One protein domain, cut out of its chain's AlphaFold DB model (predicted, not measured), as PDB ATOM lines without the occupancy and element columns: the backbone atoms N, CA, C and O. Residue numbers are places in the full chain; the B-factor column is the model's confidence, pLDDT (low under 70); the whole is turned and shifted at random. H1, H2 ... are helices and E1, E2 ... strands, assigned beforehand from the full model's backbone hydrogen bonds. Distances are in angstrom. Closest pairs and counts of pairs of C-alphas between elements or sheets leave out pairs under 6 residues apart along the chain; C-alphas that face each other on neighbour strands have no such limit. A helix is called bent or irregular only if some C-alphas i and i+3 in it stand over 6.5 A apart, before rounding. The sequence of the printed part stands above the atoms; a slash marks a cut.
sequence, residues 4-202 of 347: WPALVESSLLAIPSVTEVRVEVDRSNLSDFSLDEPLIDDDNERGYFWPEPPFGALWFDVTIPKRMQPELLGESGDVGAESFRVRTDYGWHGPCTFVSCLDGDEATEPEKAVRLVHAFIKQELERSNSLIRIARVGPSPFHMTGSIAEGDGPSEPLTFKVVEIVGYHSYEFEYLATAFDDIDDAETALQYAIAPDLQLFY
ATOM      1  N   TRP A   4      55.321  -9.520 123.588       85.81
ATOM      2  CA  TRP A   4      54.806  -8.544 124.559       85.81
ATOM      3  C   TRP A   4      53.463  -8.972 125.170       85.81
ATOM      4  O   TRP A   4      53.381  -9.002 126.397       85.81
ATOM      5  N   PRO A   5      52.449  -9.406 124.386       89.69
ATOM      6  CA  PRO A   5      51.168  -9.819 124.958       89.69
ATOM      7  C   PRO A   5      51.317 -11.012 125.898       89.69
ATOM      8  O   PRO A   5      50.779 -10.997 126.996       89.69
ATOM      9  N   ALA A   6      52.105 -12.012 125.491       90.06
ATOM     10  CA  ALA A   6      52.339 -13.214 126.283       90.06
ATOM     11  C   ALA A   6      53.136 -12.910 127.562       90.06
ATOM     12  O   ALA A   6      52.889 -13.510 128.608       90.06
ATOM     13  N   LEU A   7      54.083 -11.973 127.499       90.12
ATOM     14  CA  LEU A   7      54.855 -11.532 128.656       90.12
ATOM     15  C   LEU A   7      53.974 -10.780 129.657       90.12
ATOM     16  O   LEU A   7      54.039 -11.068 130.851       90.12
ATOM     17  N   VAL A   8      53.143  -9.850 129.180       92.06
ATOM     18  CA  VAL A   8      52.193  -9.113 130.025       92.06
ATOM     19  C   VAL A   8      51.193 -10.069 130.662       92.06
ATOM     20  O   VAL A   8      51.036 -10.061 131.880       92.06
ATOM     21  N   GLU A   9      50.587 -10.945 129.861       94.31
ATOM     22  CA  GLU A   9      49.613 -11.933 130.320       94.31
ATOM     23  C   GLU A   9      50.209 -12.861 131.385       94.31
ATOM     24  O   GLU A   9      49.668 -12.978 132.482       94.31
ATOM     25  N   SER A  10      51.369 -13.468 131.110       94.44
ATOM     26  CA  SER A  10      52.026 -14.372 132.065       94.44
ATOM     27  C   SER A  10      52.489 -13.671 133.344       94.44
ATOM     28  O   SER A  10      52.408 -14.266 134.418       94.44
ATOM     29  N   SER A  11      52.936 -12.415 133.256       94.44
ATOM     30  CA  SER A  11      53.365 -11.636 134.424       94.44
ATOM     31  C   SER A  11      52.191 -11.240 135.317       94.44
ATOM     32  O   SER A  11      52.309 -11.303 136.538       94.44
ATOM     33  N   LEU A  12      51.053 -10.862 134.726       95.81
ATOM     34  CA  LEU A  12      49.836 -10.533 135.471       95.81
ATOM     35  C   LEU A  12      49.212 -11.781 136.101       95.81
ATOM     36  O   LEU A  12      48.894 -11.763 137.285       95.81
ATOM     37  N   LEU A  13      49.126 -12.892 135.362       96.19
ATOM     38  CA  LEU A  13      48.617 -14.170 135.882       96.19
ATOM     39  C   LEU A  13      49.501 -14.782 136.982       96.19
ATOM     40  O   LEU A  13      49.053 -15.665 137.713       96.19
ATOM     41  N   ALA A  14      50.753 -14.337 137.118       96.12
ATOM     42  CA  ALA A  14      51.613 -14.740 138.226       96.12
ATOM     43  C   ALA A  14      51.195 -14.103 139.567       96.12
ATOM     44  O   ALA A  14      51.595 -14.600 140.623       96.12
ATOM     45  N   ILE A  15      50.395 -13.031 139.541       96.69
ATOM     46  CA  ILE A  15      49.851 -12.373 140.730       96.69
ATOM     47  C   ILE A  15      48.592 -13.143 141.164       96.69
ATOM     48  O   ILE A  15      47.596 -13.123 140.447       96.69
ATOM     49  N   PRO A  16      48.572 -13.806 142.340       96.38
ATOM     50  CA  PRO A  16      47.492 -14.737 142.690       96.38
ATOM     51  C   PRO A  16      46.087 -14.130 142.782       96.38
ATOM     52  O   PRO A  16      45.109 -14.873 142.742       96.38
ATOM     53  N   SER A  17      45.980 -12.816 142.978       97.25
ATOM     54  CA  SER A  17      44.706 -12.101 143.072       97.25
ATOM     55  C   SER A  17      44.258 -11.458 141.760       97.25
ATOM     56  O   SER A  17      43.249 -10.760 141.769       97.25
ATOM     57  N   VAL A  18      44.996 -11.667 140.666       97.94
ATOM     58  CA  VAL A  18      44.646 -11.183 139.328       97.94
ATOM     59  C   VAL A  18      43.979 -12.304 138.533       97.94
ATOM     60  O   VAL A  18      44.481 -13.427 138.467       97.94
ATOM     61  N   THR A  19      42.842 -11.997 137.915       97.88
ATOM     62  CA  THR A  19      42.019 -12.930 137.135       97.88
ATOM     63  C   THR A  19      41.523 -12.281 135.845       97.88
ATOM     64  O   THR A  19      41.701 -11.084 135.641       97.88
ATOM     65  N   GLU A  20      40.906 -13.072 134.961       96.56
ATOM     66  CA  GLU A  20      40.279 -12.580 133.719       96.56
ATOM     67  C   GLU A  20      41.212 -11.728 132.836       96.56
ATOM     68  O   GLU A  20      40.780 -10.787 132.174       96.56
ATOM     69  N   VAL A  21      42.508 -12.064 132.809       97.62
ATOM     70  CA  VAL A  21      43.492 -11.338 131.998       97.62
ATOM     71  C   VAL A  21      43.195 -11.542 130.514       97.62
ATOM     72  O   VAL A  21      43.146 -12.674 130.029       97.62
ATOM     73  N   ARG A  22      43.026 -10.444 129.779       96.31
ATOM     74  CA  ARG A  22      42.840 -10.422 128.326       96.31
ATOM     75  C   ARG A  22      43.764  -9.384 127.715       96.31
ATOM     76  O   ARG A  22      43.862  -8.270 128.219       96.31
ATOM     77  N   VAL A  23      44.432  -9.746 126.624       94.69
ATOM     78  CA  VAL A  23      45.319  -8.844 125.881       94.69
ATOM     79  C   VAL A  23      44.952  -8.901 124.407       94.69
ATOM     80  O   VAL A  23      45.200  -9.903 123.732       94.69
ATOM     81  N   GLU A  24      44.380  -7.819 123.895       93.69
ATOM     82  CA  GLU A  24      43.985  -7.691 122.496       93.69
ATOM     83  C   GLU A  24      44.860  -6.640 121.835       93.69
ATOM     84  O   GLU A  24      44.679  -5.446 122.025       93.69
ATOM     85  N   VAL A  25      45.837  -7.079 121.049       89.94
ATOM     86  CA  VAL A  25      46.694  -6.167 120.291       89.94
ATOM     87  C   VAL A  25      46.872  -6.687 118.879       89.94
ATOM     88  O   VAL A  25      46.963  -7.900 118.650       89.94
ATOM     89  N   ASP A  26      46.991  -5.768 117.928       85.31
ATOM     90  CA  ASP A  26      47.414  -6.133 116.586       85.31
ATOM     91  C   ASP A  26      48.917  -6.438 116.596       85.31
ATOM     92  O   ASP A  26      49.768  -5.547 116.547       85.31
ATOM     93  N   ARG A  27      49.245  -7.733 116.646       81.06
ATOM     94  CA  ARG A  27      50.630  -8.220 116.658       81.06
ATOM     95  C   ARG A  27      51.428  -7.790 115.428       81.06
ATOM     96  O   ARG A  27      52.652  -7.805 115.497       81.06
ATOM     97  N   SER A  28      50.771  -7.431 114.321       79.00
ATOM     98  CA  SER A  28      51.458  -6.944 113.121       79.00
ATOM     99  C   SER A  28      52.021  -5.528 113.285       79.00
ATOM    100  O   SER A  28      52.971  -5.173 112.590       79.00
ATOM    101  N   ASN A  29      51.498  -4.761 114.248       73.25
ATOM    102  CA  ASN A  29      51.952  -3.408 114.580       73.25
ATOM    103  C   ASN A  29      52.949  -3.375 115.748       73.25
ATOM    104  O   ASN A  29      53.435  -2.304 116.112       73.25
ATOM    105  N   LEU A  30      53.269  -4.530 116.339       75.31
ATOM    106  CA  LEU A  30      54.342  -4.637 117.321       75.31
ATOM    107  C   LEU A  30      55.682  -4.604 116.588       75.31
ATOM    108  O   LEU A  30      55.940  -5.433 115.714       75.31
ATOM    109  N   SER A  31      56.545  -3.659 116.944       66.81
ATOM    110  CA  SER A  31      57.922  -3.675 116.449       66.81
ATOM    111  C   SER A  31      58.804  -4.573 117.317       66.81
ATOM    112  O   SER A  31      58.489  -4.875 118.469       66.81
ATOM    113  N   ASP A  32      59.919  -5.019 116.743       67.00
ATOM    114  CA  ASP A  32      60.927  -5.797 117.454       67.00
ATOM    115  C   ASP A  32      61.628  -4.907 118.496       67.00
ATOM    116  O   ASP A  32      62.545  -4.162 118.159       67.00
ATOM    117  N   PHE A  33      61.194  -4.965 119.757       66.44
ATOM    118  CA  PHE A  33      61.898  -4.334 120.877       66.44
ATOM    119  C   PHE A  33      62.850  -5.320 121.548       66.44
ATOM    120  O   PHE A  33      62.565  -6.517 121.650       66.44
ATOM    121  N   SER A  34      63.988  -4.811 122.021       66.44
ATOM    122  CA  SER A  34      64.891  -5.580 122.871       66.44
ATOM    123  C   SER A  34      64.526  -5.360 124.335       66.44
ATOM    124  O   SER A  34      64.421  -4.221 124.783       66.44
ATOM    125  N   LEU A  35      64.401  -6.448 125.099       65.06
ATOM    126  CA  LEU A  35      64.270  -6.396 126.561       65.06
ATOM    127  C   LEU A  35      65.527  -5.829 127.249       65.06
ATOM    128  O   LEU A  35      65.476  -5.503 128.430       65.06
ATOM    129  N   ASP A  36      66.637  -5.706 126.515       65.44
ATOM    130  CA  ASP A  36      67.901  -5.163 127.017       65.44
ATOM    131  C   ASP A  36      67.998  -3.628 126.888       65.44
ATOM    132  O   ASP A  36      69.013  -3.047 127.283       65.44
ATOM    133  N   GLU A  37      66.995  -2.950 126.312       65.75
ATOM    134  CA  GLU A  37      66.998  -1.485 126.265       65.75
ATOM    135  C   GLU A  37      66.801  -0.908 127.677       65.75
ATOM    136  O   GLU A  37      65.839  -1.269 128.364       65.75
ATOM    137  N   PRO A  38      67.694  -0.011 128.141       64.12
ATOM    138  CA  PRO A  38      67.537   0.610 129.443       64.12
ATOM    139  C   PRO A  38      66.240   1.416 129.453       64.12
ATOM    140  O   PRO A  38      66.040   2.315 128.635       64.12
ATOM    141  N   LEU A  39      65.360   1.077 130.392       64.69
ATOM    142  CA  LEU A  39      64.129   1.819 130.619       64.69
ATOM    143  C   LEU A  39      64.494   3.256 131.004       64.69
ATOM    144  O   LEU A  39      65.360   3.474 131.848       64.69
ATOM    145  N   ILE A  40      63.838   4.232 130.377       66.31
ATOM    146  CA  ILE A  40      63.949   5.636 130.788       66.31
ATOM    147  C   ILE A  40      63.418   5.746 132.226       66.31
ATOM    148  O   ILE A  40      62.361   5.183 132.531       66.31
ATOM    149  N   ASP A  41      64.166   6.444 133.087       65.00
ATOM    150  CA  ASP A  41      63.867   6.580 134.520       65.00
ATOM    151  C   ASP A  41      62.622   7.447 134.785       65.00
ATOM    152  O   ASP A  41      61.893   7.190 135.744       65.00
ATOM    153  N   ASP A  42      62.355   8.447 133.931       76.06
ATOM    154  CA  ASP A  42      61.158   9.295 133.992       76.06
ATOM    155  C   ASP A  42      60.212   9.027 132.808       76.06
ATOM    156  O   ASP A  42      60.493   9.349 131.650       76.06
ATOM    157  N   ASP A  43      59.049   8.452 133.108       76.69
ATOM    158  CA  ASP A  43      58.010   8.155 132.123       76.69
ATOM    159  C   ASP A  43      57.418   9.411 131.457       76.69
ATOM    160  O   ASP A  43      56.900   9.317 130.340       76.69
ATOM    161  N   ASN A  44      57.532  10.585 132.085       74.44
ATOM    162  CA  ASN A  44      57.080  11.856 131.512       74.44
ATOM    163  C   ASN A  44      57.967  12.356 130.376       74.44
ATOM    164  O   ASN A  44      57.508  13.065 129.476       74.44
ATOM    165  N   GLU A  45      59.238  11.971 130.395       71.56
ATOM    166  CA  GLU A  45      60.207  12.381 129.385       71.56
ATOM    167  C   GLU A  45      60.139  11.507 128.127       71.56
ATOM    168  O   GLU A  45      60.709  11.857 127.090       71.56
ATOM    169  N   ARG A  46      59.402  10.388 128.175       72.75
ATOM    170  CA  ARG A  46      59.260   9.472 127.041       72.75
ATOM    171  C   ARG A  46      58.603  10.203 125.868       72.75
ATOM    172  O   ARG A  46      57.470  10.679 125.944       72.75
ATOM    173  N   GLY A  47      59.336  10.295 124.757       67.06
ATOM    174  CA  GLY A  47      58.844  10.910 123.520       67.06
ATOM    175  C   GLY A  47      57.802  10.060 122.790       67.06
ATOM    176  O   GLY A  47      57.113  10.566 121.910       67.06
ATOM    177  N   TYR A  48      57.704   8.778 123.140       69.69
ATOM    178  CA  TYR A  48      56.804   7.799 122.551       69.69
ATOM    179  C   TYR A  48      56.532   6.678 123.566       69.69
ATOM    180  O   TYR A  48      57.348   6.426 124.458       69.69
ATOM    181  N   PHE A  49      55.375   6.026 123.452       70.19
ATOM    182  CA  PHE A  49      55.052   4.836 124.240       70.19
ATOM    183  C   PHE A  49      55.719   3.633 123.569       70.19
ATOM    184  O   PHE A  49      55.369   3.271 122.450       70.19
ATOM    185  N   TRP A  50      56.762   3.111 124.208       68.75
ATOM    186  CA  TRP A  50      57.545   1.961 123.755       68.75
ATOM    187  C   TRP A  50      58.231   1.221 124.908       68.75
ATOM    188  O   TRP A  50      59.075   1.830 125.576       68.75
ATOM    189  N   PRO A  51      57.950  -0.071 125.142       73.94
ATOM    190  CA  PRO A  51      57.546  -1.059 124.133       73.94
ATOM    191  C   PRO A  51      56.035  -1.336 124.051       73.94
ATOM    192  O   PRO A  51      55.629  -2.389 123.564       73.94
ATOM    193  N   GLU A  52      55.191  -0.444 124.567       79.06
ATOM    194  CA  GLU A  52      53.736  -0.598 124.514       79.06
ATOM    195  C   GLU A  52      53.206  -0.642 123.061       79.06
ATOM    196  O   GLU A  52      53.761   0.015 122.175       79.06
ATOM    197  N   PRO A  53      52.127  -1.401 122.789       85.00
ATOM    198  CA  PRO A  53      51.497  -1.418 121.473       85.00
ATOM    199  C   PRO A  53      50.913  -0.038 121.118       85.00
ATOM    200  O   PRO A  53      50.380   0.645 121.994       85.00
ATOM    201  N   PRO A  54      50.925   0.358 119.831       82.81
ATOM    202  CA  PRO A  54      50.291   1.605 119.399       82.81
ATOM    203  C   PRO A  54      48.755   1.543 119.464       82.81
ATOM    204  O   PRO A  54      48.106   2.576 119.578       82.81
ATOM    205  N   PHE A  55      48.178   0.340 119.372       89.06
ATOM    206  CA  PHE A  55      46.736   0.104 119.402       89.06
ATOM    207  C   PHE A  55      46.416  -1.240 120.048       89.06
ATOM    208  O   PHE A  55      47.147  -2.219 119.859       89.06
ATOM    209  N   GLY A  56      45.286  -1.298 120.744       92.00
ATOM    210  CA  GLY A  56      44.790  -2.504 121.392       92.00
ATOM    211  C   GLY A  56      44.235  -2.199 122.770       92.00
ATOM    212  O   GLY A  56      44.026  -1.041 123.115       92.00
ATOM    213  N   ALA A  57      44.039  -3.230 123.575       94.50
ATOM    214  CA  ALA A  57      43.642  -3.070 124.955       94.50
ATOM    215  C   ALA A  57      44.053  -4.263 125.831       94.50
ATOM    216  O   ALA A  57      44.409  -5.348 125.358       94.50
ATOM    217  N   LEU A  58      44.084  -3.997 127.131       95.06
ATOM    218  CA  LEU A  58      44.442  -4.916 128.204       95.06
ATOM    219  C   LEU A  58      43.361  -4.832 129.277       95.06
ATOM    220  O   LEU A  58      43.053  -3.735 129.738       95.06
ATOM    221  N   TRP A  59      42.851  -5.974 129.724       96.12
ATOM    222  CA  TRP A  59      41.855  -6.059 130.790       96.12
ATOM    223  C   TRP A  59      42.262  -7.115 131.799       96.12
ATOM    224  O   TRP A  59      42.814  -8.146 131.416       96.12
ATOM    225  N   PHE A  60      41.991  -6.863 133.072       97.88
ATOM    226  CA  PHE A  60      42.082  -7.862 134.126       97.88
ATOM    227  C   PHE A  60      41.281  -7.415 135.346       97.88
ATOM    228  O   PHE A  60      41.137  -6.220 135.606       97.88
ATOM    229  N   ASP A  61      40.824  -8.385 136.125       98.31
ATOM    230  CA  ASP A  61      40.216  -8.144 137.428       98.31
ATOM    231  C   ASP A  61      41.269  -8.399 138.519       98.31
ATOM    232  O   ASP A  61      42.123  -9.279 138.386       98.31
ATOM    233  N   VAL A  62      41.246  -7.616 139.596       98.38
ATOM    234  CA  VAL A  62      42.161  -7.758 140.732       98.38
ATOM    235  C   VAL A  62      41.424  -7.605 142.056       98.38
ATOM    236  O   VAL A  62      40.671  -6.654 142.258       98.38
ATOM    237  N   THR A  63      41.683  -8.520 142.991       98.44
ATOM    238  CA  THR A  63      41.177  -8.422 144.367       98.44
ATOM    239  C   THR A  63      42.268  -7.938 145.323       98.44
ATOM    240  O   THR A  63      43.314  -8.579 145.466       98.44
ATOM    241  N   ILE A  64      42.024  -6.831 146.027       97.75
ATOM    242  CA  ILE A  64      42.943  -6.238 147.007       97.75
ATOM    243  C   ILE A  64      42.252  -6.187 148.378       97.75
ATOM    244  O   ILE A  64      41.434  -5.298 148.625       97.75
ATOM    245  N   PRO A  65      42.596  -7.104 149.303       96.62
ATOM    246  CA  PRO A  65      41.929  -7.178 150.597       96.62
ATOM    247  C   PRO A  65      42.026  -5.875 151.406       96.62
ATOM    248  O   PRO A  65      43.120  -5.318 151.524       96.62
ATOM    249  N   LYS A  66      40.946  -5.454 152.082       94.69
ATOM    250  CA  LYS A  66      40.869  -4.227 152.913       94.69
ATOM    251  C   LYS A  66      42.008  -4.113 153.914       94.69
ATOM    252  O   LYS A  66      42.541  -3.036 154.147       94.69
ATOM    253  N   ARG A  67      42.456  -5.243 154.470       95.00
ATOM    254  CA  ARG A  67      43.589  -5.287 155.414       95.00
ATOM    255  C   ARG A  67      44.927  -4.820 154.819       95.00
ATOM    256  O   ARG A  67      45.811  -4.468 155.588       95.00
ATOM    257  N   MET A  68      45.095  -4.877 153.495       95.62
ATOM    258  CA  MET A  68      46.316  -4.462 152.790       95.62
ATOM    259  C   MET A  68      46.258  -3.002 152.331       95.62
ATOM    260  O   MET A  68      47.296  -2.382 152.133       95.62
ATOM    261  N   GLN A  69      45.062  -2.432 152.175       95.69
ATOM    262  CA  GLN A  69      44.899  -1.098 151.594       95.69
ATOM    263  C   GLN A  69      45.560   0.027 152.411       95.69
ATOM    264  O   GLN A  69      46.239   0.847 151.795       95.69
ATOM    265  N   PRO A  70      45.498   0.047 153.761       94.62
ATOM    266  CA  PRO A  70      46.185   1.072 154.549       94.62
ATOM    267  C   PRO A  70      47.708   1.067 154.375       94.62
ATOM    268  O   PRO A  70      48.339   2.117 154.438       94.62
ATOM    269  N   GLU A  71      48.314  -0.102 154.140       94.38
ATOM    270  CA  GLU A  71      49.754  -0.208 153.866       94.38
ATOM    271  C   GLU A  71      50.109   0.427 152.513       94.38
ATOM    272  O   GLU A  71      51.121   1.115 152.395       94.38
ATOM    273  N   LEU A  72      49.243   0.245 151.513       93.94
ATOM    274  CA  LEU A  72      49.435   0.726 150.143       93.94
ATOM    275  C   LEU A  72      49.096   2.216 149.974       93.94
ATOM    276  O   LEU A  72      49.733   2.916 149.186       93.94
ATOM    277  N   LEU A  73      48.086   2.706 150.696       91.62
ATOM    278  CA  LEU A  73      47.571   4.075 150.595       91.62
ATOM    279  C   LEU A  73      48.140   5.026 151.658       91.62
ATOM    280  O   LEU A  73      48.029   6.246 151.505       91.62
ATOM    281  N   GLY A  74      48.755   4.496 152.718       89.19
ATOM    282  CA  GLY A  74      49.238   5.275 153.855       89.19
ATOM    283  C   GLY A  74      48.089   5.897 154.653       89.19
ATOM    284  O   GLY A  74      47.103   5.240 154.979       89.19
ATOM    285  N   GLU A  75      48.196   7.192 154.960       76.81
ATOM    286  CA  GLU A  75      47.203   7.930 155.763       76.81
ATOM    287  C   GLU A  75      45.821   8.043 155.089       76.81
ATOM    288  O   GLU A  75      44.846   8.404 155.741       76.81
ATOM    289  N   SER A  76      45.722   7.721 153.793       72.12
ATOM    290  CA  SER A  76      44.494   7.848 153.001       72.12
ATOM    291  C   SER A  76      43.478   6.707 153.199       72.12
ATOM    292  O   SER A  76      42.367   6.822 152.688       72.12
ATOM    293  N   GLY A  77      43.792   5.661 153.975       81.19
ATOM    294  CA  GLY A  77      42.802   4.680 154.455       81.19
ATOM    295  C   GLY A  77      42.415   3.557 153.474       81.19
ATOM    296  O   GLY A  77      43.285   2.978 152.834       81.19
ATOM    297  N   ASP A  78      41.123   3.211 153.452       89.62
ATOM    298  CA  ASP A  78      40.451   2.176 152.633       89.62
ATOM    299  C   ASP A  78      39.705   2.855 151.465       89.62
ATOM    300  O   ASP A  78      39.294   4.010 151.591       89.62
ATOM    301  N   VAL A  79      39.557   2.163 150.334       92.56
ATOM    302  CA  VAL A  79      38.781   2.609 149.161       92.56
ATOM    303  C   VAL A  79      37.294   2.295 149.327       92.56
ATOM    304  O   VAL A  79      36.469   2.921 148.678       92.56
ATOM    305  N   GLY A  80      36.937   1.331 150.179       93.75
ATOM    306  CA  GLY A  80      35.561   0.858 150.355       93.75
ATOM    307  C   GLY A  80      35.230  -0.385 149.521       93.75
ATOM    308  O   GLY A  80      34.359  -1.150 149.930       93.75
ATOM    309  N   ALA A  81      36.008  -0.663 148.471       95.88
ATOM    310  CA  ALA A  81      35.908  -1.822 147.578       95.88
ATOM    311  C   ALA A  81      37.110  -2.779 147.738       95.88
ATOM    312  O   ALA A  81      38.195  -2.346 148.133       95.88
ATOM    313  N   GLU A  82      36.945  -4.069 147.436       97.25
ATOM    314  CA  GLU A  82      38.042  -5.057 147.371       97.25
ATOM    315  C   GLU A  82      38.269  -5.590 145.955       97.25
ATOM    316  O   GLU A  82      39.366  -6.071 145.673       97.25
ATOM    317  N   SER A  83      37.277  -5.499 145.072       97.88
ATOM    318  CA  SER A  83      37.305  -6.067 143.725       97.88
ATOM    319  C   SER A  83      37.334  -4.955 142.684       97.88
ATOM    320  O   SER A  83      36.439  -4.112 142.630       97.88
ATOM    321  N   PHE A  84      38.359  -4.964 141.839       97.75
ATOM    322  CA  PHE A  84      38.591  -3.918 140.850       97.75
ATOM    323  C   PHE A  84      38.728  -4.512 139.458       97.75
ATOM    324  O   PHE A  84      39.424  -5.511 139.285       97.75
ATOM    325  N   ARG A  85      38.135  -3.858 138.461       97.31
ATOM    326  CA  ARG A  85      38.405  -4.124 137.046       97.31
ATOM    327  C   ARG A  85      39.349  -3.066 136.517       97.31
ATOM    328  O   ARG A  85      39.101  -1.875 136.675       97.31
ATOM    329  N   VAL A  86      40.435  -3.501 135.896       96.50
ATOM    330  CA  VAL A  86      41.416  -2.624 135.264       96.50
ATOM    331  C   VAL A  86      41.330  -2.816 133.769       96.50
ATOM    332  O   VAL A  86      41.469  -3.931 133.269       96.50
ATOM    333  N   ARG A  87      41.160  -1.712 133.053       95.62
ATOM    334  CA  ARG A  87      41.185  -1.687 131.598       95.62
ATOM    335  C   ARG A  87      42.174  -0.647 131.129       95.62
ATOM    336  O   ARG A  87      42.095   0.492 131.558       95.62
ATOM    337  N   THR A  88      43.078  -1.012 130.234       94.19
ATOM    338  CA  THR A  88      43.964  -0.069 129.552       94.19
ATOM    339  C   THR A  88      43.696  -0.120 128.063       94.19
ATOM    340  O   THR A  88      43.954  -1.145 127.440       94.19
ATOM    341  N   ASP A  89      43.212   0.983 127.503       93.06
ATOM    342  CA  ASP A  89      43.019   1.149 126.066       93.06
ATOM    343  C   ASP A  89      44.231   1.856 125.467       93.06
ATOM    344  O   ASP A  89      44.570   2.968 125.874       93.06
ATOM    345  N   TYR A  90      44.865   1.226 124.484       90.81
ATOM    346  CA  TYR A  90      45.959   1.786 123.700       90.81
ATOM    347  C   TYR A  90      45.406   2.418 122.427       90.81
ATOM    348  O   TYR A  90      44.725   1.763 121.634       90.81
ATOM    349  N   GLY A  91      45.738   3.686 122.209       89.38
ATOM    350  CA  GLY A  91      45.383   4.409 121.000       89.38
ATOM    351  C   GLY A  91      46.490   5.332 120.513       89.38
ATOM    352  O   GLY A  91      47.597   5.374 121.050       89.38
ATOM    353  N   TRP A  92      46.156   6.115 119.488       86.69
ATOM    354  CA  TRP A  92      47.094   6.992 118.784       86.69
ATOM    355  C   TRP A  92      47.840   7.968 119.705       86.69
ATOM    356  O   TRP A  92      49.014   8.264 119.483       86.69
ATOM    357  N   HIS A  93      47.162   8.452 120.745       88.25
ATOM    358  CA  HIS A  93      47.717   9.396 121.711       88.25
ATOM    359  C   HIS A  93      48.309   8.720 122.953       88.25
ATOM    360  O   HIS A  93      48.881   9.409 123.792       88.25
ATOM    361  N   GLY A  94      48.231   7.389 123.062       87.94
ATOM    362  CA  GLY A  94      48.785   6.619 124.173       87.94
ATOM    363  C   GLY A  94      47.822   5.637 124.829       87.94
ATOM    364  O   GLY A  94      46.693   5.475 124.372       87.94
ATOM    365  N   PRO A  95      48.265   4.971 125.910       88.94
ATOM    366  CA  PRO A  95      47.401   4.219 126.794       88.94
ATOM    367  C   PRO A  95      46.572   5.148 127.688       88.94
ATOM    368  O   PRO A  95      47.072   6.150 128.202       88.94
ATOM    369  N   CYS A  96      45.328   4.760 127.940       90.06
ATOM    370  CA  CYS A  96      44.483   5.306 128.996       90.06
ATOM    371  C   CYS A  96      43.963   4.155 129.851       90.06
ATOM    372  O   CYS A  96      43.453   3.176 129.310       90.06
ATOM    373  N   THR A  97      44.102   4.268 131.174       91.94
ATOM    374  CA  THR A  97      43.697   3.220 132.114       91.94
ATOM    375  C   THR A  97      42.479   3.651 132.921       91.94
ATOM    376  O   THR A  97      42.500   4.690 133.577       91.94
ATOM    377  N   PHE A  98      41.455   2.805 132.920       93.38
ATOM    378  CA  PHE A  98      40.265   2.895 133.753       93.38
ATOM    379  C   PHE A  98      40.346   1.865 134.878       93.38
ATOM    380  O   PHE A  98      40.842   0.750 134.683       93.38
ATOM    381  N   VAL A  99      39.865   2.253 136.057       94.38
ATOM    382  CA  VAL A  99      39.753   1.376 137.225       94.38
ATOM    383  C   VAL A  99      38.332   1.467 137.759       94.38
ATOM    384  O   VAL A  99      37.923   2.524 138.238       94.38
ATOM    385  N   SER A 100      37.612   0.355 137.701       95.06
ATOM    386  CA  SER A 100      36.215   0.246 138.128       95.06
ATOM    387  C   SER A 100      36.130  -0.514 139.447       95.06
ATOM    388  O   SER A 100      36.801  -1.533 139.615       95.06
ATOM    389  N   CYS A 101      35.315  -0.036 140.388       95.25
ATOM    390  CA  CYS A 101      35.071  -0.706 141.669       95.25
ATOM    391  C   CYS A 101      33.861  -1.642 141.528       95.25
ATOM    392  O   CYS A 101      32.738  -1.164 141.419       95.25
ATOM    393  N   LEU A 102      34.083  -2.958 141.518       94.56
ATOM    394  CA  LEU A 102      33.047  -3.957 141.208       94.56
ATOM    395  C   LEU A 102      32.143  -4.294 142.402       94.56
ATOM    396  O   LEU A 102      31.011  -4.732 142.223       94.56
ATOM    397  N   ASP A 103      32.653  -4.126 143.621       94.25
ATOM    398  CA  ASP A 103      31.957  -4.409 144.880       94.25
ATOM    399  C   ASP A 103      31.828  -3.167 145.779       94.25
ATOM    400  O   ASP A 103      31.644  -3.287 146.992       94.25
ATOM    401  N   GLY A 104      31.927  -1.977 145.181       87.44
ATOM    402  CA  GLY A 104      31.764  -0.708 145.879       87.44
ATOM    403  C   GLY A 104      30.311  -0.410 146.264       87.44
ATOM    404  O   GLY A 104      29.370  -0.778 145.561       87.44
ATOM    405  N   ASP A 105      30.133   0.292 147.381       87.94
ATOM    406  CA  ASP A 105      28.882   0.928 147.798       87.94
ATOM    407  C   ASP A 105      28.978   2.470 147.739       87.94
ATOM    408  O   ASP A 105      29.975   3.025 147.275       87.94
ATOM    409  N   GLU A 106      27.953   3.176 148.227       83.31
ATOM    410  CA  GLU A 106      27.914   4.650 148.279       83.31
ATOM    411  C   GLU A 106      29.055   5.282 149.101       83.31
ATOM    412  O   GLU A 106      29.331   6.469 148.942       83.31
ATOM    413  N   ALA A 107      29.701   4.526 149.996       86.25
ATOM    414  CA  ALA A 107      30.828   5.003 150.795       86.25
ATOM    415  C   ALA A 107      32.185   4.766 150.108       86.25
ATOM    416  O   ALA A 107      33.223   5.094 150.686       86.25
ATOM    417  N   THR A 108      32.189   4.188 148.903       89.62
ATOM    418  CA  THR A 108      33.403   3.962 148.116       89.62
ATOM    419  C   THR A 108      34.010   5.291 147.683       89.62
ATOM    420  O   THR A 108      33.308   6.182 147.217       89.62
ATOM    421  N   GLU A 109      35.332   5.393 147.786       88.88
ATOM    422  CA  GLU A 109      36.133   6.541 147.346       88.88
ATOM    423  C   GLU A 109      36.925   6.154 146.076       88.88
ATOM    424  O   GLU A 109      38.127   5.858 146.151       88.88
ATOM    425  N   PRO A 110      36.269   6.065 144.900       86.81
ATOM    426  CA  PRO A 110      36.868   5.589 143.645       86.81
ATOM    427  C   PRO A 110      38.108   6.382 143.198       86.81
ATOM    428  O   PRO A 110      38.997   5.817 142.557       86.81
ATOM    429  N   GLU A 111      38.256   7.646 143.594       84.25
ATOM    430  CA  GLU A 111      39.460   8.447 143.352       84.25
ATOM    431  C   GLU A 111      40.726   7.820 143.966       84.25
ATOM    432  O   GLU A 111      41.843   8.006 143.467       84.25
ATOM    433  N   LYS A 112      40.571   7.032 145.038       89.44
ATOM    434  CA  LYS A 112      41.663   6.288 145.679       89.44
ATOM    435  C   LYS A 112      41.948   4.955 144.987       89.44
ATOM    436  O   LYS A 112      43.069   4.455 145.117       89.44
ATOM    437  N   ALA A 113      40.996   4.399 144.233       91.81
ATOM    438  CA  ALA A 113      41.116   3.084 143.600       91.81
ATOM    439  C   ALA A 113      42.294   3.023 142.620       91.81
ATOM    440  O   ALA A 113      43.097   2.092 142.674       91.81
ATOM    441  N   VAL A 114      42.480   4.062 141.796       89.56
ATOM    442  CA  VAL A 114      43.610   4.147 140.853       89.56
ATOM    443  C   VAL A 114      44.949   4.066 141.588       89.56
ATOM    444  O   VAL A 114      45.840   3.310 141.197       89.56
ATOM    445  N   ARG A 115      45.093   4.815 142.692       89.56
ATOM    446  CA  ARG A 115      46.314   4.812 143.513       89.56
ATOM    447  C   ARG A 115      46.541   3.454 144.169       89.56
ATOM    448  O   ARG A 115      47.677   2.980 144.167       89.56
ATOM    449  N   LEU A 116      45.483   2.846 144.709       94.06
ATOM    450  CA  LEU A 116      45.541   1.545 145.368       94.06
ATOM    451  C   LEU A 116      45.989   0.452 144.394       94.06
ATOM    452  O   LEU A 116      46.971  -0.240 144.659       94.06
ATOM    453  N   VAL A 117      45.293   0.324 143.264       95.00
ATOM    454  CA  VAL A 117      45.572  -0.692 142.245       95.00
ATOM    455  C   VAL A 117      46.981  -0.519 141.690       95.00
ATOM    456  O   VAL A 117      47.738  -1.486 141.623       95.00
ATOM    457  N   HIS A 118      47.379   0.715 141.368       92.69
ATOM    458  CA  HIS A 118      48.737   1.001 140.913       92.69
ATOM    459  C   HIS A 118      49.789   0.565 141.943       92.69
ATOM    460  O   HIS A 118      50.758  -0.104 141.585       92.69
ATOM    461  N   ALA A 119      49.626   0.942 143.219       93.38
ATOM    462  CA  ALA A 119      50.568   0.582 144.279       93.38
ATOM    463  C   ALA A 119      50.664  -0.938 144.467       93.38
ATOM    464  O   ALA A 119      51.771  -1.472 144.543       93.38
ATOM    465  N   PHE A 120      49.521  -1.628 144.473       96.31
ATOM    466  CA  PHE A 120      49.451  -3.078 144.623       96.31
ATOM    467  C   PHE A 120      50.149  -3.812 143.475       96.31
ATOM    468  O   PHE A 120      51.066  -4.598 143.713       96.31
ATOM    469  N   ILE A 121      49.764  -3.530 142.225       96.31
ATOM    470  CA  ILE A 121      50.342  -4.212 141.060       96.31
ATOM    471  C   ILE A 121      51.837  -3.907 140.957       96.31
ATOM    472  O   ILE A 121      52.628  -4.817 140.717       96.31
ATOM    473  N   LYS A 122      52.256  -2.660 141.206       93.69
ATOM    474  CA  LYS A 122      53.678  -2.300 141.230       93.69
ATOM    475  C   LYS A 122      54.449  -3.146 142.247       93.69
ATOM    476  O   LYS A 122      55.459  -3.746 141.888       93.69
ATOM    477  N   GLN A 123      53.965  -3.222 143.487       94.94
ATOM    478  CA  GLN A 123      54.610  -3.999 144.545       94.94
ATOM    479  C   GLN A 123      54.696  -5.492 144.191       94.94
ATOM    480  O   GLN A 123      55.721  -6.125 144.435       94.94
ATOM    481  N   GLU A 124      53.646  -6.063 143.601       96.00
ATOM    482  CA  GLU A 124      53.614  -7.475 143.206       96.00
ATOM    483  C   GLU A 124      54.549  -7.792 142.024       96.00
ATOM    484  O   GLU A 124      55.248  -8.814 142.034       96.00
ATOM    485  N   LEU A 125      54.643  -6.897 141.038       93.69
ATOM    486  CA  LEU A 125      55.592  -7.019 139.925       93.69
ATOM    487  C   LEU A 125      57.049  -6.889 140.397       93.69
ATOM    488  O   LEU A 125      57.903  -7.676 139.987       93.69
ATOM    489  N   GLU A 126      57.337  -5.958 141.309       91.62
ATOM    490  CA  GLU A 126      58.668  -5.810 141.913       91.62
ATOM    491  C   GLU A 126      59.042  -7.041 142.754       91.62
ATOM    492  O   GLU A 126      60.149  -7.569 142.640       91.62
ATOM    493  N   ARG A 127      58.102  -7.563 143.552       92.88
ATOM    494  CA  ARG A 127      58.310  -8.755 144.392       92.88
ATOM    495  C   ARG A 127      58.617 -10.010 143.576       92.88
ATOM    496  O   ARG A 127      59.377 -10.866 144.031       92.88
ATOM    497  N   SER A 128      58.025 -10.129 142.392       89.75
ATOM    498  CA  SER A 128      58.225 -11.264 141.486       89.75
ATOM    499  C   SER A 128      59.450 -11.118 140.574       89.75
ATOM    500  O   SER A 128      59.750 -12.054 139.834       89.75
ATOM    501  N   ASN A 129      60.193 -10.002 140.653       84.69
ATOM    502  CA  ASN A 129      61.233  -9.629 139.683       84.69
ATOM    503  C   ASN A 129      60.717  -9.723 138.238       84.69
ATOM    504  O   ASN A 129      61.382 -10.283 137.363       84.69
ATOM    505  N   SER A 130      59.500  -9.226 138.013       84.00
ATOM    506  CA  SER A 130      58.879  -9.237 136.697       84.00
ATOM    507  C   SER A 130      59.689  -8.422 135.686       84.00
ATOM    508  O   SER A 130      60.319  -7.422 136.025       84.00
ATOM    509  N   LEU A 131      59.647  -8.845 134.421       82.81
ATOM    510  CA  LEU A 131      60.249  -8.108 133.305       82.81
ATOM    511  C   LEU A 131      59.377  -6.933 132.840       82.81
ATOM    512  O   LEU A 131      59.819  -6.138 132.013       82.81
ATOM    513  N   ILE A 132      58.145  -6.826 133.344       85.31
ATOM    514  CA  ILE A 132      57.256  -5.696 133.074       85.31
ATOM    515  C   ILE A 132      57.188  -4.766 134.285       85.31
ATOM    516  O   ILE A 132      57.284  -5.195 135.434       85.31
ATOM    517  N   ARG A 133      56.959  -3.479 134.017       86.12
ATOM    518  CA  ARG A 133      56.668  -2.465 135.033       86.12
ATOM    519  C   ARG A 133      55.456  -1.645 134.622       86.12
ATOM    520  O   ARG A 133      55.172  -1.517 133.434       86.12
ATOM    521  N   ILE A 134      54.794  -1.036 135.599       85.06
ATOM    522  CA  ILE A 134      53.807   0.002 135.314       85.06
ATOM    523  C   ILE A 134      54.553   1.301 135.001       85.06
ATOM    524  O   ILE A 134      55.424   1.722 135.768       85.06
ATOM    525  N   ALA A 135      54.221   1.912 133.867       80.12
ATOM    526  CA  ALA A 135      54.651   3.260 133.529       80.12
ATOM    527  C   ALA A 135      53.607   4.274 134.006       80.12
ATOM    528  O   ALA A 135      52.405   4.020 133.902       80.12
ATOM    529  N   ARG A 136      54.052   5.423 134.524       78.50
ATOM    530  CA  ARG A 136      53.150   6.471 135.017       78.50
ATOM    531  C   ARG A 136      53.480   7.820 134.404       78.50
ATOM    532  O   ARG A 136      54.525   8.387 134.693       78.50
ATOM    533  N   VAL A 137      52.517   8.382 133.689       70.75
ATOM    534  CA  VAL A 137      52.544   9.795 133.305       70.75
ATOM    535  C   VAL A 137      52.022  10.626 134.477       70.75
ATOM    536  O   VAL A 137      50.977  10.313 135.047       70.75
ATOM    537  N   GLY A 138      52.764  11.649 134.891       64.94
ATOM    538  CA  GLY A 138      52.393  12.501 136.008       64.94
ATOM    539  C   GLY A 138      52.951  13.931 135.958       64.94
ATOM    540  O   GLY A 138      53.782  14.238 135.113       64.94
ATOM    541  N   PRO A 139      52.554  14.786 136.918       56.28
ATOM    542  CA  PRO A 139      51.472  14.543 137.880       56.28
ATOM    543  C   PRO A 139      50.150  14.374 137.124       56.28
ATOM    544  O   PRO A 139      49.969  15.059 136.134       56.28
ATOM    545  N   SER A 140      49.290  13.420 137.511       56.91
ATOM    546  CA  SER A 140      48.006  13.185 136.825       56.91
ATOM    547  C   SER A 140      47.146  14.442 137.008       56.91
ATOM    548  O   SER A 140      46.649  14.664 138.111       56.91
ATOM    549  N   PRO A 141      47.029  15.315 135.991       52.34
ATOM    550  CA  PRO A 141      46.331  16.586 136.147       52.34
ATOM    551  C   PRO A 141      44.815  16.391 136.031       52.34
ATOM    552  O   PRO A 141      44.045  17.227 136.493       52.34
ATOM    553  N   PHE A 142      44.386  15.256 135.466       61.91
ATOM    554  CA  PHE A 142      42.993  14.907 135.248       61.91
ATOM    555  C   PHE A 142      42.620  13.639 136.014       61.91
ATOM    556  O   PHE A 142      42.591  12.529 135.478       61.91
ATOM    557  N   HIS A 143      42.345  13.810 137.304       66.50
ATOM    558  CA  HIS A 143      41.687  12.779 138.086       66.50
ATOM    559  C   HIS A 143      40.174  12.916 137.927       66.50
ATOM    560  O   HIS A 143      39.510  13.645 138.664       66.50
ATOM    561  N   MET A 144      39.640  12.209 136.937       78.25
ATOM    562  CA  MET A 144      38.205  12.037 136.804       78.25
ATOM    563  C   MET A 144      37.733  10.980 137.791       78.25
ATOM    564  O   MET A 144      38.252   9.864 137.802       78.25
ATOM    565  N   THR A 145      36.716  11.319 138.571       84.88
ATOM    566  CA  THR A 145      35.881  10.312 139.224       84.88
ATOM    567  C   THR A 145      34.565  10.242 138.479       84.88
ATOM    568  O   THR A 145      34.000  11.280 138.145       84.88
ATOM    569  N   GLY A 146      34.107   9.038 138.163       87.56
ATOM    570  CA  GLY A 146      32.888   8.823 137.399       87.56
ATOM    571  C   GLY A 146      31.984   7.816 138.088       87.56
ATOM    572  O   GLY A 146      32.470   6.797 138.572       87.56
ATOM    573  N   SER A 147      30.683   8.071 138.085       89.44
ATOM    574  CA  SER A 147      29.665   7.044 138.308       89.44
ATOM    575  C   SER A 147      28.829   6.896 137.046       89.44
ATOM    576  O   SER A 147      28.520   7.900 136.406       89.44
ATOM    577  N   ILE A 148      28.435   5.674 136.708       90.81
ATOM    578  CA  ILE A 148      27.499   5.393 135.620       90.81
ATOM    579  C   ILE A 148      26.249   4.734 136.198       90.81
ATOM    580  O   ILE A 148      26.351   3.814 137.008       90.81
ATOM    581  N   ALA A 149      25.075   5.224 135.814       91.38
ATOM    582  CA  ALA A 149      23.799   4.660 136.233       91.38
ATOM    583  C   ALA A 149      22.790   4.657 135.082       91.38
ATOM    584  O   ALA A 149      22.944   5.381 134.098       91.38
ATOM    585  N   GLU A 150      21.743   3.848 135.212       91.25
ATOM    586  CA  GLU A 150      20.590   3.931 134.319       91.25
ATOM    587  C   GLU A 150      19.906   5.291 134.519       91.25
ATOM    588  O   GLU A 150      19.576   5.670 135.645       91.25
ATOM    589  N   GLY A 151      19.738   6.043 133.431       85.81
ATOM    590  CA  GLY A 151      19.096   7.352 133.460       85.81
ATOM    591  C   GLY A 151      17.643   7.305 133.000       85.81
ATOM    592  O   GLY A 151      17.283   6.550 132.100       85.81
ATOM    593  N   ASP A 152      16.831   8.219 133.533       73.56
ATOM    594  CA  ASP A 152      15.507   8.553 132.984       73.56
ATOM    595  C   ASP A 152      15.610   9.536 131.778       73.56
ATOM    596  O   ASP A 152      14.596  10.031 131.273       73.56
ATOM    597  N   GLY A 153      16.847   9.870 131.366       65.00
ATOM    598  CA  GLY A 153      17.251  10.888 130.382       65.00
ATOM    599  C   GLY A 153      17.045  10.533 128.890       65.00
ATOM    600  O   GLY A 153      16.478   9.495 128.573       65.00
ATOM    601  N   PRO A 154      17.419  11.433 127.947       61.12
ATOM    602  CA  PRO A 154      16.857  11.544 126.588       61.12
ATOM    603  C   PRO A 154      17.267  10.420 125.610       61.12
ATOM    604  O   PRO A 154      17.964   9.484 125.960       61.12
ATOM    605  N   SER A 155      16.840  10.532 124.342       64.19
ATOM    606  CA  SER A 155      17.007   9.561 123.237       64.19
ATOM    607  C   SER A 155      18.436   9.101 122.895       64.19
ATOM    608  O   SER A 155      18.596   8.323 121.955       64.19
ATOM    609  N   GLU A 156      19.461   9.628 123.560       83.25
ATOM    610  CA  GLU A 156      20.863   9.337 123.258       83.25
ATOM    611  C   GLU A 156      21.376   8.169 124.114       83.25
ATOM    612  O   GLU A 156      20.937   8.018 125.252       83.25
ATOM    613  N   PRO A 157      22.298   7.332 123.600       84.75
ATOM    614  CA  PRO A 157      22.791   6.176 124.349       84.75
ATOM    615  C   PRO A 157      23.485   6.546 125.667       84.75
ATOM    616  O   PRO A 157      23.268   5.878 126.674       84.75
ATOM    617  N   LEU A 158      24.293   7.609 125.674       87.50
ATOM    618  CA  LEU A 158      25.071   8.050 126.831       87.50
ATOM    619  C   LEU A 158      24.920   9.557 127.015       87.50
ATOM    620  O   LEU A 158      25.034  10.317 126.057       87.50
ATOM    621  N   THR A 159      24.731   9.992 128.254       86.19
ATOM    622  CA  THR A 159      24.749  11.407 128.636       86.19
ATOM    623  C   THR A 159      25.594  11.600 129.890       86.19
ATOM    624  O   THR A 159      25.943  10.638 130.574       86.19
ATOM    625  N   PHE A 160      25.975  12.841 130.185       84.88
ATOM    626  CA  PHE A 160      26.768  13.150 131.369       84.88
ATOM    627  C   PHE A 160      26.414  14.515 131.941       84.88
ATOM    628  O   PHE A 160      25.995  15.430 131.227       84.88
ATOM    629  N   LYS A 161      26.664  14.670 133.238       83.12
ATOM    630  CA  LYS A 161      26.706  15.965 133.914       83.12
ATOM    631  C   LYS A 161      27.970  16.064 134.758       83.12
ATOM    632  O   LYS A 161      28.413  15.098 135.375       83.12
ATOM    633  N   VAL A 162      28.543  17.262 134.774       79.75
ATOM    634  CA  VAL A 162      29.715  17.572 135.594       79.75
ATOM    635  C   VAL A 162      29.236  17.989 136.980       79.75
ATOM    636  O   VAL A 162      28.462  18.937 137.117       79.75
ATOM    637  N   VAL A 163      29.713  17.287 138.002       79.25
ATOM    638  CA  VAL A 163      29.523  17.614 139.413       79.25
ATOM    639  C   VAL A 163      30.860  18.128 139.927       79.25
ATOM    640  O   VAL A 163      31.794  17.377 140.196       79.25
ATOM    641  N   GLU A 164      30.999  19.447 139.980       64.94
ATOM    642  CA  GLU A 164      32.250  20.066 140.406       64.94
ATOM    643  C   GLU A 164      32.443  19.873 141.918       64.94
ATOM    644  O   GLU A 164      31.633  20.333 142.726       64.94
ATOM    645  N   ILE A 165      33.523  19.189 142.303       57.19
ATOM    646  CA  ILE A 165      33.958  19.039 143.692       57.19
ATOM    647  C   ILE A 165      35.317  19.732 143.829       57.19
ATOM    648  O   ILE A 165      36.126  19.770 142.903       57.19
ATOM    649  N   VAL A 166      35.589  20.314 144.997       57.97
ATOM    650  CA  VAL A 166      36.887  20.935 145.287       57.97
ATOM    651  C   VAL A 166      37.996  19.878 145.181       57.97
ATOM    652  O   VAL A 166      38.097  19.002 146.034       57.97
ATOM    653  N   GLY A 167      38.841  19.986 144.153       60.97
ATOM    654  CA  GLY A 167      40.049  19.173 143.958       60.97
ATOM    655  C   GLY A 167      39.940  18.033 142.937       60.97
ATOM    656  O   GLY A 167      40.973  17.635 142.409       60.97
ATOM    657  N   TYR A 168      38.733  17.548 142.626       65.50
ATOM    658  CA  TYR A 168      38.482  16.490 141.634       65.50
ATOM    659  C   TYR A 168      37.225  16.825 140.823       65.50
ATOM    660  O   TYR A 168      36.199  17.205 141.390       65.50
ATOM    661  N   HIS A 169      37.275  16.646 139.501       72.56
ATOM    662  CA  HIS A 169      36.065  16.707 138.683       72.56
ATOM    663  C   HIS A 169      35.323  15.371 138.806       72.56
ATOM    664  O   HIS A 169      35.845  14.327 138.406       72.56
ATOM    665  N   SER A 170      34.120  15.410 139.382       82.31
ATOM    666  CA  SER A 170      33.226  14.258 139.429       82.31
ATOM    667  C   SER A 170      32.265  14.316 138.248       82.31
ATOM    668  O   SER A 170      31.743  15.376 137.901       82.31
ATOM    669  N   TYR A 171      32.032  13.175 137.621       86.69
ATOM    670  CA  TYR A 171      31.147  13.031 136.480       86.69
ATOM    671  C   TYR A 171      30.082  12.006 136.817       86.69
ATOM    672  O   TYR A 171      30.374  10.891 137.242       86.69
ATOM    673  N   GLU A 172      28.835  12.387 136.609       89.75
ATOM    674  CA  GLU A 172      27.721  11.457 136.676       89.75
ATOM    675  C   GLU A 172      27.287  11.179 135.238       89.75
ATOM    676  O   GLU A 172      26.808  12.076 134.537       89.75
ATOM    677  N   PHE A 173      27.534   9.953 134.792       90.50
ATOM    678  CA  PHE A 173      27.134   9.436 133.495       90.50
ATOM    679  C   PHE A 173      25.810   8.691 133.628       90.50
ATOM    680  O   PHE A 173      25.580   7.951 134.586       90.50
ATOM    681  N   GLU A 174      24.954   8.864 132.635       91.62
ATOM    682  CA  GLU A 174      23.668   8.188 132.543       91.62
ATOM    683  C   GLU A 174      23.600   7.444 131.208       91.62
ATOM    684  O   GLU A 174      23.923   8.022 130.165       91.62
ATOM    685  N   TYR A 175      23.190   6.173 131.232       91.88
ATOM    686  CA  TYR A 175      22.986   5.373 130.022       91.88
ATOM    687  C   TYR A 175      21.514   5.020 129.810       91.88
ATOM    688  O   TYR A 175      20.742   4.864 130.759       91.88
ATOM    689  N   LEU A 176      21.134   4.864 128.541       91.50
ATOM    690  CA  LEU A 176      19.802   4.426 128.138       91.50
ATOM    691  C   LEU A 176      19.716   2.892 128.161       91.50
ATOM    692  O   LEU A 176      20.319   2.228 127.319       91.50
ATOM    693  N   ALA A 177      18.907   2.317 129.055       89.94
ATOM    694  CA  ALA A 177      18.802   0.859 129.222       89.94
ATOM    695  C   ALA A 177      18.348   0.085 127.972       89.94
ATOM    696  O   ALA A 177      18.570  -1.114 127.874       89.94
ATOM    697  N   THR A 178      17.708   0.736 126.995       91.56
ATOM    698  CA  THR A 178      17.342   0.082 125.726       91.56
ATOM    699  C   THR A 178      18.476   0.040 124.701       91.56
ATOM    700  O   THR A 178      18.308  -0.588 123.658       91.56
ATOM    701  N   ALA A 179      19.570   0.767 124.935       90.81
ATOM    702  CA  ALA A 179      20.708   0.854 124.021       90.81
ATOM    703  C   ALA A 179      21.824  -0.154 124.342       90.81
ATOM    704  O   ALA A 179      22.655  -0.399 123.471       90.81
ATOM    705  N   PHE A 180      21.817  -0.729 125.546       93.12
ATOM    706  CA  PHE A 180      22.850  -1.632 126.055       93.12
ATOM    707  C   PHE A 180      22.213  -2.859 126.695       93.12
ATOM    708  O   PHE A 180      21.089  -2.786 127.196       93.12
ATOM    709  N   ASP A 181      22.932  -3.978 126.687       93.69
ATOM    710  CA  ASP A 181      22.428  -5.225 127.271       93.69
ATOM    711  C   ASP A 181      22.461  -5.193 128.810       93.69
ATOM    712  O   ASP A 181      21.545  -5.694 129.470       93.69
ATOM    713  N   ASP A 182      23.498  -4.578 129.387       92.88
ATOM    714  CA  ASP A 182      23.692  -4.407 130.825       92.88
ATOM    715  C   ASP A 182      24.618  -3.211 131.149       92.88
ATOM    716  O   ASP A 182      25.031  -2.451 130.268       92.88
ATOM    717  N   ILE A 183      24.902  -3.009 132.441       91.94
ATOM    718  CA  ILE A 183      25.770  -1.925 132.921       91.94
ATOM    719  C   ILE A 183      27.237  -2.105 132.501       91.94
ATOM    720  O   ILE A 183      27.912  -1.105 132.268       91.94
ATOM    721  N   ASP A 184      27.721  -3.342 132.361       91.88
ATOM    722  CA  ASP A 184      29.103  -3.626 131.959       91.88
ATOM    723  C   ASP A 184      29.309  -3.248 130.479       91.88
ATOM    724  O   ASP A 184      30.351  -2.694 130.108       91.88
ATOM    725  N   ASP A 185      28.306  -3.497 129.632       92.88
ATOM    726  CA  ASP A 185      28.280  -3.068 128.228       92.88
ATOM    727  C   ASP A 185      28.225  -1.534 128.108       92.88
ATOM    728  O   ASP A 185      29.026  -0.926 127.390       92.88
ATOM    729  N   ALA A 186      27.361  -0.881 128.895       93.44
ATOM    730  CA  ALA A 186      27.276   0.579 128.947       93.44
ATOM    731  C   ALA A 186      28.583   1.231 129.439       93.44
ATOM    732  O   ALA A 186      29.050   2.213 128.856       93.44
ATOM    733  N   GLU A 187      29.212   0.674 130.478       93.19
ATOM    734  CA  GLU A 187      30.512   1.121 130.981       93.19
ATOM    735  C   GLU A 187      31.601   0.957 129.913       93.19
ATOM    736  O   GLU A 187      32.383   1.877 129.661       93.19
ATOM    737  N   THR A 188      31.638  -0.203 129.256       92.31
ATOM    738  CA  THR A 188      32.605  -0.499 128.198       92.31
ATOM    739  C   THR A 188      32.488   0.511 127.060       92.31
ATOM    740  O   THR A 188      33.513   1.028 126.599       92.31
ATOM    741  N   ALA A 189      31.260   0.818 126.632       92.12
ATOM    742  CA  ALA A 189      30.970   1.813 125.606       92.12
ATOM    743  C   ALA A 189      31.353   3.234 126.046       92.12
ATOM    744  O   ALA A 189      31.950   3.972 125.260       92.12
ATOM    745  N   LEU A 190      31.078   3.603 127.302       92.38
ATOM    746  CA  LEU A 190      31.494   4.884 127.870       92.38
ATOM    747  C   LEU A 190      33.019   5.035 127.836       92.38
ATOM    748  O   LEU A 190      33.516   6.040 127.333       92.38
ATOM    749  N   GLN A 191      33.756   4.037 128.326       92.25
ATOM    750  CA  GLN A 191      35.221   4.035 128.332       92.25
ATOM    751  C   GLN A 191      35.781   4.207 126.915       92.25
ATOM    752  O   GLN A 191      36.645   5.055 126.705       92.25
ATOM    753  N   TYR A 192      35.232   3.490 125.925       90.56
ATOM    754  CA  TYR A 192      35.606   3.672 124.518       90.56
ATOM    755  C   TYR A 192      35.319   5.087 124.001       90.56
ATOM    756  O   TYR A 192      36.130   5.632 123.256       90.56
ATOM    757  N   ALA A 193      34.185   5.678 124.385       90.06
ATOM    758  CA  ALA A 193      33.802   7.015 123.944       90.06
ATOM    759  C   ALA A 193      34.726   8.104 124.510       90.06
ATOM    760  O   ALA A 193      35.031   9.064 123.811       90.06
ATOM    761  N   ILE A 194      35.191   7.954 125.755       90.44
ATOM    762  CA  ILE A 194      36.000   8.978 126.435       90.44
ATOM    763  C   ILE A 194      37.512   8.746 126.340       90.44
ATOM    764  O   ILE A 194      38.288   9.685 126.523       90.44
ATOM    765  N   ALA A 195      37.957   7.518 126.053       90.94
ATOM    766  CA  ALA A 195      39.378   7.180 125.984       90.94
ATOM    767  C   ALA A 195      40.184   8.085 125.033       90.94
ATOM    768  O   ALA A 195      41.243   8.541 125.460       90.94
ATOM    769  N   PRO A 196      39.738   8.415 123.801       90.88
ATOM    770  CA  PRO A 196      40.523   9.250 122.888       90.88
ATOM    771  C   PRO A 196      40.839  10.642 123.444       90.88
ATOM    772  O   PRO A 196      41.948  11.147 123.254       90.88
ATOM    773  N   ASP A 197      39.887  11.249 124.154       90.19
ATOM    774  CA  ASP A 197      40.072  12.546 124.799       90.19
ATOM    775  C   ASP A 197      41.062  12.447 125.959       90.19
ATOM    776  O   ASP A 197      41.997  13.241 126.045       90.19
ATOM    777  N   LEU A 198      40.922  11.435 126.817       89.75
ATOM    778  CA  LEU A 198      41.842  11.229 127.936       89.75
ATOM    779  C   LEU A 198      43.265  10.902 127.458       89.75
ATOM    780  O   LEU A 198      44.237  11.431 127.995       89.75
ATOM    781  N   GLN A 199      43.408  10.079 126.416       89.56
ATOM    782  CA  GLN A 199      44.702   9.783 125.799       89.56
ATOM    783  C   GLN A 199      45.346  11.058 125.236       89.56
ATOM    784  O   GLN A 199      46.525  11.312 125.489       89.56
ATOM    785  N   LEU A 200      44.581  11.882 124.504       91.06
ATOM    786  CA  LEU A 200      45.075  13.151 123.967       91.06
ATOM    787  C   LEU A 200      45.490  14.104 125.090       91.06
ATOM    788  O   LEU A 200      46.568  14.690 125.013       91.06
ATOM    789  N   PHE A 201      44.689  14.208 126.148       89.94
ATOM    790  CA  PHE A 201      45.003  15.028 127.313       89.94
ATOM    791  C   PHE A 201      46.384  14.678 127.893       89.94
ATOM    792  O   PHE A 201      47.241  15.549 128.038       89.94
ATOM    793  N   TYR A 202      46.652  13.393 128.146       87.31
ATOM    794  CA  TYR A 202      47.947  12.960 128.677       87.31
ATOM    795  C   TYR A 202      49.107  13.123 127.681       87.31
ATOM    796  O   TYR A 202      50.249  13.342 128.103       87.31
TER     797      TYR A 202
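Overview. This is residues 4 to 202 of the 347 residues of an uncharacterized protein of Promicromonospora sp. CF082 (UniProt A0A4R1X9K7). A four-stranded sheet, E1 to E4, is the core, with H1 and H3 packed on one face and H4 on the other, three layers in all; toward one end of the long axis lies a smaller, strongly twisted sheet of E5, E7 and E6, whose strands stay apart from those of the first sheet, and H4 packs on both sheets. H2 packs on H3, while the long loop of residues 26 to 55 reaches toward the end of the long axis away from the small sheet. The printed part has 199 residues, with four named helices and seven named strands in the order H1 E1 E2 H2 E3 E4 H3 E5 E6 E7 H4, a mixed class of helices and strands. The first sheet runs E1 E2 E3 E4, antiparallel throughout; the second runs E5 E7 E6 and is mixed. The whole is compact, with a radius of gyration of the C-alphas of 17.4 A and spans of 54 by 41 by 31 A.

Along the chain. Find C-alpha 4 at (54.806, -8.544, 124.559); from there H1 runs through residues 4 to 13, 14.1 A. Next come E1, residues 18 to 25, 19.8 A, and E2, residues 56 to 63, 24.0 A. H2, residues 69 to 76, spans 9.1 A and is irregular, with C-alphas 72 and 75 9.4 A apart. E3, residues 83 to 91, covers 26.3 A, and E4, residues 94 to 101, 23.4 A. Look for C-alpha 110 at (36.868, 5.589, 143.645), where H3, residues 110 to 127, begins its 25.8 A; it is neither bent nor irregular, but only just, with C-alphas 111 and 114 6.5 A apart. Then follow E5, residues 144 to 150, 19.5 A; E6, residues 158 to 165, 22.0 A; and E7, residues 168 to 175, 22.3 A. H4, residues 183 to 202, runs 27.0 A to C-alpha 202 at (47.947, 12.960, 128.677); it is irregular, with C-alphas 193 and 196 7.2 A apart, and has a kink of 42 degrees near residue 196.

Arrangement. Start at the hairpin E1 and E2, where N 22 and O 59 are 2.8 A apart, within hydrogen-bond range. E2 and E3 are antiparallel, with N 62 and O 84 at 2.8 A; the hairpin E3 and E4 has N 96 and O 89 at 2.8 A. H1 is on this sheet at a height of 8.7 A and runs along the strands, 2 degrees from E1 on the local plane; the closest C-alphas are those of Pro 5 and Val 23, 6.0 A. H3, on the same face, runs across the strands at a height of 9.2 A, with C-alphas of Val 99 and Val 114 closest to E4 at 6.0 A. H2 touches H3 at a steep tilt of 44 degrees, opposite ways, meeting residues 112 to 120 alone; the C-alphas of Leu 72 and Ala 119 are closest, 6.0 A. On the opposite face, H4 lies slantwise over E3 and E4 at a height of 8.1 A; the C-alphas of Gly 94 and Gln 199 come closest, 5.4 A. H4 is also on the second sheet, at a height of 8.5 A. There E5 and E7 are parallel, with N 171 and O 145 at 2.8 A, and the hairpin E6 and E7 has N 163 and O 170 at 2.8 A. In H1 every O i to N i+4 pair is within hydrogen-bond range; H2 has 2 of 4, H3 12 of 14 and H4 14 of 16.

Size, cuts and confidence. The two C-alphas farthest apart are those of Asp 36 and Asp 152, 54.5 A. The printed part has no cut. The links E1 to E2 and H3 to E5 are long, with 30 and 16 residues. The mean pLDDT of the printed part is 85.9, and 28 residues are under 70, among them residues 31 to 41, 138 to 143 and 164 to 168.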